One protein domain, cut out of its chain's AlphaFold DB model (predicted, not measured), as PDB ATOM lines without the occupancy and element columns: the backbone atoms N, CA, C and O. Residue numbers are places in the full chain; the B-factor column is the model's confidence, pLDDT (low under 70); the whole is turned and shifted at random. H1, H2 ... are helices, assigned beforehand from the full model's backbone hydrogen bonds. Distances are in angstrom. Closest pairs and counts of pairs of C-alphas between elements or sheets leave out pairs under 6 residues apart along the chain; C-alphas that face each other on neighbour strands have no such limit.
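AT A GLANCE: This is residues 110 to 165 of the 165 residues of an uncharacterized protein of marine metagenome (UniProt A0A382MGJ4). One long helix, H1, sticks out with residues 110 to 118 from a small head of loops, where the short helix H3 packs on residues 126 to 131 of H1 and the short helix H2 is near H3 but apart from H1. The printed part has 56 residues with three named helices, H1, H2, H3 in that order, and no named strand: all helix. It is only just compact, close to loose, with a radius of gyration of the C-alphas of 11.9 A and spans of 34 by 29 by 18 A.

HOW THE PARTS SIT: H1, residues 110 to 131, touches H3, residues 154 to 157, with residues 126 to 131 alone; look at the closest C-alphas, Cys 127 and Ala 157, 6.5 A apart. H2, residues 138 to 142, is apart from H1. H2 and H3 are close but not clearly touching; their closest C-alphas, Glu 140 and Ala 157, are 6.0 A apart. In H1 and H2 every O i to N i+4 pair is within hydrogen-bond range; H3 is too short for one.

IN THESE COORDINATES: Find C-alpha 110 at (20.280, -15.482, -8.418); from there H1 runs 31.5 A to C-alpha 131. H2 measures 6.1 A. H3 measures 5.3 A and ends at C-alpha 157, (37.501, -10.923, 13.721).

THE WHOLE: The printed part has no cut. The link from H2 to H3 is long, 11 residues. Residues 164 to 165 have pLDDT under 70.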
ATOM      1  N   PRO A 110      20.848 -16.155  -9.588       90.75
ATOM      2  CA  PRO A 110      20.280 -15.482  -8.418       90.75
ATOM      3  C   PRO A 110      20.708 -16.131  -7.098       90.75
ATOM      4  O   PRO A 110      21.198 -15.438  -6.211       90.75
ATOM      5  N   GLU A 111      20.655 -17.464  -6.996       92.88
ATOM      6  CA  GLU A 111      21.016 -18.187  -5.765       92.88
ATOM      7  C   GLU A 111      22.482 -17.989  -5.343       92.88
ATOM      8  O   GLU A 111      22.812 -17.999  -4.155       92.88
ATOM      9  N   LEU A 112      23.398 -17.827  -6.308       89.31
ATOM     10  CA  LEU A 112      24.808 -17.587  -5.993       89.31
ATOM     11  C   LEU A 112      25.015 -16.173  -5.462       89.31
ATOM     12  O   LEU A 112      25.757 -16.000  -4.495       89.31
ATOM     13  N   VAL A 113      24.362 -15.180  -6.070       88.69
ATOM     14  CA  VAL A 113      24.421 -13.791  -5.602       88.69
ATOM     15  C   VAL A 113      23.784 -13.674  -4.219       88.69
ATOM     16  O   VAL A 113      24.410 -13.125  -3.315       88.69
ATOM     17  N   GLU A 114      22.616 -14.281  -4.013       91.50
ATOM     18  CA  GLU A 114      21.946 -14.340  -2.712       91.50
ATOM     19  C   GLU A 114      22.856 -14.948  -1.638       91.50
ATOM     20  O   GLU A 114      23.047 -14.364  -0.572       91.50
ATOM     21  N   ARG A 115      23.491 -16.093  -1.922       93.25
ATOM     22  CA  ARG A 115      24.401 -16.744  -0.970       93.25
ATOM     23  C   ARG A 115      25.589 -15.858  -0.605       93.25
ATOM     24  O   ARG A 115      26.007 -15.855   0.553       93.25
ATOM     25  N   VAL A 116      26.154 -15.138  -1.577       90.38
ATOM     26  CA  VAL A 116      27.267 -14.210  -1.340       90.38
ATOM     27  C   VAL A 116      26.815 -13.044  -0.462       90.38
ATOM     28  O   VAL A 116      27.492 -12.758   0.523       90.38
ATOM     29  N   ILE A 117      25.667 -12.432  -0.767       90.25
ATOM     30  CA  ILE A 117      25.107 -11.326   0.020       90.25
ATOM     31  C   ILE A 117      24.806 -11.793   1.444       90.25
ATOM     32  O   ILE A 117      25.332 -11.216   2.386       90.25
ATOM     33  N   ASN A 118      24.071 -12.893   1.619       94.69
ATOM     34  CA  ASN A 118      23.730 -13.425   2.940       94.69
ATOM     35  C   ASN A 118      24.978 -13.769   3.769       94.69
ATOM     36  O   ASN A 118      25.021 -13.510   4.975       94.69
ATOM     37  N   LYS A 119      26.020 -14.324   3.133       93.44
ATOM     38  CA  LYS A 119      27.303 -14.580   3.798       93.44
ATOM     39  C   LYS A 119      27.978 -13.275   4.229       93.44
ATOM     40  O   LYS A 119      28.433 -13.197   5.369       93.44
ATOM     41  N   ALA A 120      28.028 -12.269   3.356       92.31
ATOM     42  CA  ALA A 120      28.589 -10.960   3.679       92.31
ATOM     43  C   ALA A 120      27.807 -10.279   4.815       92.31
ATOM     44  O   ALA A 120      28.406  -9.824   5.782       92.31
ATOM     45  N   THR A 121      26.472 -10.308   4.782       94.12
ATOM     46  CA  THR A 121      25.619  -9.773   5.851       94.12
ATOM     47  C   THR A 121      25.906 -10.447   7.188       94.12
ATOM     48  O   THR A 121      26.122  -9.763   8.185       94.12
ATOM     49  N   LYS A 122      25.977 -11.783   7.222       94.94
ATOM     50  CA  LYS A 122      26.312 -12.524   8.447       94.94
ATOM     51  C   LYS A 122      27.692 -12.137   8.987       94.94
ATOM     52  O   LYS A 122      27.860 -11.982  10.192       94.94
ATOM     53  N   ASN A 123      28.663 -11.961   8.097       93.62
ATOM     54  CA  ASN A 123      30.011 -11.534   8.446       93.62
ATOM     55  C   ASN A 123      30.035 -10.118   9.041       93.62
ATOM     56  O   ASN A 123      30.645  -9.916  10.087       93.62
ATOM     57  N   VAL A 124      29.344  -9.157   8.425       94.56
ATOM     58  CA  VAL A 124      29.239  -7.782   8.936       94.56
ATOM     59  C   VAL A 124      28.538  -7.752  10.297       94.56
ATOM     60  O   VAL A 124      29.019  -7.104  11.222       94.56
ATOM     61  N   LEU A 125      27.444  -8.501  10.464       94.88
ATOM     62  CA  LEU A 125      26.765  -8.620  11.760       94.88
ATOM     63  C   LEU A 125      27.696  -9.193  12.831       94.88
ATOM     64  O   LEU A 125      27.763  -8.657  13.934       94.88
ATOM     65  N   ARG A 126      28.495 -10.209  12.486       94.25
ATOM     66  CA  ARG A 126      29.511 -10.741  13.395       94.25
ATOM     67  C   ARG A 126      30.559  -9.688  13.773       94.25
ATOM     68  O   ARG A 126      30.968  -9.629  14.928       94.25
ATOM     69  N   CYS A 127      30.965  -8.825  12.842       93.94
ATOM     70  CA  CYS A 127      31.855  -7.701  13.141       93.94
ATOM     71  C   CYS A 127      31.230  -6.727  14.150       93.94
ATOM     72  O   CYS A 127      31.913  -6.296  15.078       93.94
ATOM     73  N   PHE A 128      29.935  -6.420  14.008       94.62
ATOM     74  CA  PHE A 128      29.216  -5.571  14.960       94.62
ATOM     75  C   PHE A 128      29.121  -6.202  16.350       94.62
ATOM     76  O   PHE A 128      29.362  -5.516  17.339       94.62
ATOM     77  N   GLU A 129      28.839  -7.503  16.441       93.88
ATOM     78  CA  GLU A 129      28.836  -8.226  17.719       93.88
ATOM     79  C   GLU A 129      30.194  -8.125  18.427       93.88
ATOM     80  O   GLU A 129      30.259  -7.840  19.623       93.88
ATOM     81  N   LEU A 130      31.290  -8.323  17.690       93.62
ATOM     82  CA  LEU A 130      32.647  -8.235  18.232       93.62
ATOM     83  C   LEU A 130      33.008  -6.807  18.655       93.62
ATOM     84  O   LEU A 130      33.612  -6.620  19.710       93.62
ATOM     85  N   ALA A 131      32.600  -5.800  17.878       90.88
ATOM     86  CA  ALA A 131      32.772  -4.392  18.239       90.88
ATOM     87  C   ALA A 131      31.989  -4.031  19.513       90.88
ATOM     88  O   ALA A 131      32.466  -3.249  20.330       90.88
ATOM     89  N   ALA A 132      30.822  -4.649  19.709       93.50
ATOM     90  CA  ALA A 132      30.008  -4.518  20.913       93.50
ATOM     91  C   ALA A 132      30.541  -5.327  22.117       93.50
ATOM     92  O   ALA A 132      29.956  -5.265  23.197       93.50
ATOM     93  N   GLY A 133      31.648  -6.066  21.964       91.31
ATOM     94  CA  GLY A 133      32.319  -6.785  23.051       91.31
ATOM     95  C   GLY A 133      32.010  -8.282  23.139       91.31
ATOM     96  O   GLY A 133      32.342  -8.912  24.145       91.31
ATOM     97  N   ALA A 134      31.391  -8.882  22.117       92.25
ATOM     98  CA  ALA A 134      31.209 -10.330  22.070       92.25
ATOM     99  C   ALA A 134      32.558 -11.074  22.061       92.25
ATOM    100  O   ALA A 134      33.554 -10.617  21.495       92.25
ATOM    101  N   GLN A 135      32.584 -12.264  22.665       91.69
ATOM    102  CA  GLN A 135      33.774 -13.111  22.655       91.69
ATOM    103  C   GLN A 135      33.990 -13.740  21.274       91.69
ATOM    104  O   GLN A 135      33.045 -14.159  20.592       91.69
ATOM    105  N   ARG A 136      35.262 -13.824  20.878       90.88
ATOM    106  CA  ARG A 136      35.687 -14.498  19.650       90.88
ATOM    107  C   ARG A 136      35.593 -16.011  19.796       90.88
ATOM    108  O   ARG A 136      35.895 -16.555  20.857       90.88
ATOM    109  N   THR A 137      35.215 -16.689  18.720       90.00
ATOM    110  CA  THR A 137      35.215 -18.154  18.669       90.00
ATOM    111  C   THR A 137      36.635 -18.695  18.497       90.00
ATOM    112  O   THR A 137      37.559 -17.972  18.117       90.00
ATOM    113  N   HIS A 138      36.821 -19.991  18.765       86.56
ATOM    114  CA  HIS A 138      38.115 -20.643  18.558       86.56
ATOM    115  C   HIS A 138      38.571 -20.536  17.095       86.56
ATOM    116  O   HIS A 138      39.712 -20.151  16.847       86.56
ATOM    117  N   ASP A 139      37.652 -20.761  16.154       86.25
ATOM    118  CA  ASP A 139      37.914 -20.702  14.713       86.25
ATOM    119  C   ASP A 139      38.353 -19.301  14.261       86.25
ATOM    120  O   ASP A 139      39.276 -19.156  13.459       86.25
ATOM    121  N   GLU A 140      37.743 -18.248  14.815       87.44
ATOM    122  CA  GLU A 140      38.103 -16.856  14.521       87.44
ATOM    123  C   GLU A 140      39.536 -16.532  14.960       87.44
ATOM    124  O   GLU A 140      40.274 -15.843  14.249       87.44
ATOM    125  N   ILE A 141      39.952 -17.072  16.108       88.19
ATOM    126  CA  ILE A 141      41.297 -16.904  16.661       88.19
ATOM    127  C   ILE A 141      42.305 -17.764  15.890       88.19
ATOM    128  O   ILE A 141      43.428 -17.322  15.626       88.19
ATOM    129  N   SER A 142      41.951 -18.995  15.523       89.12
ATOM    130  CA  SER A 142      42.848 -19.922  14.832       89.12
ATOM    131  C   SER A 142      42.953 -19.669  13.329       89.12
ATOM    132  O   SER A 142      43.865 -20.208  12.708       89.12
ATOM    133  N   ALA A 143      42.088 -18.839  12.740       87.81
ATOM    134  CA  ALA A 143      42.136 -18.522  11.316       87.81
ATOM    135  C   ALA A 143      43.513 -17.965  10.909       87.81
ATOM    136  O   ALA A 143      44.051 -17.042  11.530       87.81
ATOM    137  N   ARG A 144      44.108 -18.561   9.871       84.50
ATOM    138  CA  ARG A 144      45.397 -18.130   9.285       84.50
ATOM    139  C   ARG A 144      45.324 -17.937   7.774       84.50
ATOM    140  O   ARG A 144      46.229 -17.343   7.196       84.50
ATOM    141  N   LYS A 145      44.273 -18.439   7.119       84.56
ATOM    142  CA  LYS A 145      44.102 -18.371   5.664       84.56
ATOM    143  C   LYS A 145      42.992 -17.402   5.283       84.56
ATOM    144  O   LYS A 145      41.965 -17.338   5.948       84.56
ATOM    145  N   LYS A 146      43.136 -16.758   4.121       83.06
ATOM    146  CA  LYS A 146      42.145 -15.814   3.571       83.06
ATOM    147  C   LYS A 146      40.750 -16.427   3.354       83.06
ATOM    148  O   LYS A 146      39.760 -15.711   3.330       83.06
ATOM    149  N   SER A 147      40.655 -17.749   3.207       84.00
ATOM    150  CA  SER A 147      39.381 -18.470   3.072       84.00
ATOM    151  C   SER A 147      38.632 -18.680   4.392       84.00
ATOM    152  O   SER A 147      37.432 -18.943   4.362       84.00
ATOM    153  N   GLU A 148      39.338 -18.618   5.524       85.00
ATOM    154  CA  GLU A 148      38.826 -18.934   6.867       85.00
ATOM    155  C   GLU A 148      38.478 -17.670   7.667       85.00
ATOM    156  O   GLU A 148      37.762 -17.742   8.660       85.00
ATOM    157  N   ILE A 149      38.978 -16.511   7.237       88.44
ATOM    158  CA  ILE A 149      38.742 -15.231   7.905       88.44
ATOM    159  C   ILE A 149      37.386 -14.629   7.545       88.44
ATOM    160  O   ILE A 149      36.791 -14.926   6.505       88.44
ATOM    161  N   ASN A 150      36.947 -13.697   8.385       90.44
ATOM    162  CA  ASN A 150      35.937 -12.726   8.019       90.44
ATOM    163  C   ASN A 150      36.620 -11.560   7.272       90.44
ATOM    164  O   ASN A 150      37.328 -10.768   7.900       90.44
ATOM    165  N   PRO A 151      36.430 -11.441   5.943       88.94
ATOM    166  CA  PRO A 151      37.093 -10.415   5.145       88.94
ATOM    167  C   PRO A 151      36.567  -9.000   5.417       88.94
ATOM    168  O   PRO A 151      37.243  -8.045   5.055       88.94
ATOM    169  N   GLU A 152      35.397  -8.854   6.049       89.19
ATOM    170  CA  GLU A 152      34.764  -7.553   6.302       89.19
ATOM    171  C   GLU A 152      35.418  -6.816   7.478       89.19
ATOM    172  O   GLU A 152      35.429  -5.589   7.528       89.19
ATOM    173  N   CYS A 153      36.003  -7.557   8.425       89.38
ATOM    174  CA  CYS A 153      36.739  -6.976   9.545       89.38
ATOM    175  C   CYS A 153      37.933  -7.845   9.987       89.38
ATOM    176  O   CYS A 153      37.962  -8.311  11.128       89.38
ATOM    177  N   PRO A 154      38.965  -8.049   9.145       86.56
ATOM    178  CA  PRO A 154      40.043  -8.999   9.431       86.56
ATOM    179  C   PRO A 154      40.752  -8.725  10.763       86.56
ATOM    180  O   PRO A 154      40.950  -9.639  11.557       86.56
ATOM    181  N   ALA A 155      41.037  -7.457  11.069       85.44
ATOM    182  CA  ALA A 155      41.683  -7.060  12.322       85.44
ATOM    183  C   ALA A 155      40.811  -7.328  13.568       85.44
ATOM    184  O   ALA A 155      41.321  -7.685  14.634       85.44
ATOM    185  N   LEU A 156      39.485  -7.184  13.446       87.38
ATOM    186  CA  LEU A 156      38.542  -7.326  14.560       87.38
ATOM    187  C   LEU A 156      37.942  -8.727  14.684       87.38
ATOM    188  O   LEU A 156      37.516  -9.099  15.767       87.38
ATOM    189  N   ALA A 157      37.926  -9.533  13.634       87.12
ATOM    190  CA  ALA A 157      37.501 -10.923  13.721       87.12
ATOM    191  C   ALA A 157      38.699 -11.848  13.937       87.12
ATOM    192  O   ALA A 157      38.666 -12.698  14.822       87.12
ATOM    193  N   ASN A 158      39.807 -11.629  13.226       90.75
ATOM    194  CA  ASN A 158      40.877 -12.612  13.070       90.75
ATOM    195  C   ASN A 158      42.241 -12.050  13.511       90.75
ATOM    196  O   ASN A 158      43.072 -11.700  12.679       90.75
ATOM    197  N   PRO A 159      42.518 -12.001  14.826       84.12
ATOM    198  CA  PRO A 159      43.679 -11.293  15.378       84.12
ATOM    199  C   PRO A 159      45.026 -11.900  14.973       84.12
ATOM    200  O   PRO A 159      46.057 -11.248  15.060       84.12
ATOM    201  N   ASN A 160      45.026 -13.160  14.549       84.31
ATOM    202  CA  ASN A 160      46.234 -13.879  14.176       84.31
ATOM    203  C   ASN A 160      46.415 -14.023  12.655       84.31
ATOM    204  O   ASN A 160      47.343 -14.702  12.204       84.31
ATOM    205  N   TYR A 161      45.511 -13.451  11.861       84.00
ATOM    206  CA  TYR A 161      45.684 -13.379  10.421       84.00
ATOM    207  C   TYR A 161      46.561 -12.172  10.087       84.00
ATOM    208  O   TYR A 161      46.239 -11.044  10.448       84.00
ATOM    209  N   VAL A 162      47.667 -12.423   9.389       77.81
ATOM    210  CA  VAL A 162      48.538 -11.383   8.838       77.81
ATOM    211  C   VAL A 162      48.472 -11.525   7.325       77.81
ATOM    212  O   VAL A 162      48.822 -12.582   6.790       77.81
ATOM    213  N   GLU A 163      47.971 -10.498   6.640       73.56
ATOM    214  CA  GLU A 163      48.023 -10.444   5.181       73.56
ATOM    215  C   GLU A 163      49.505 -10.309   4.793       73.56
ATOM    216  O   GLU A 163      50.179  -9.369   5.205       73.56
ATOM    217  N   LYS A 164      50.058 -11.331   4.128       63.88
ATOM    218  CA  LYS A 164      51.376 -11.220   3.495       63.88
ATOM    219  C   LYS A 164      51.157 -10.499   2.174       63.88
ATOM    220  O   LYS A 164      50.455 -11.053   1.325       63.88
ATOM    221  N   ASP A 165      51.718  -9.299   2.076       51.47
ATOM    222  CA  ASP A 165      51.792  -8.502   0.848       51.47
ATOM    223  C   ASP A 165      52.432  -9.286  -0.312       51.47
ATOM    224  O   ASP A 165      53.393 -10.058  -0.061       51.47
TER     225      ASP A 165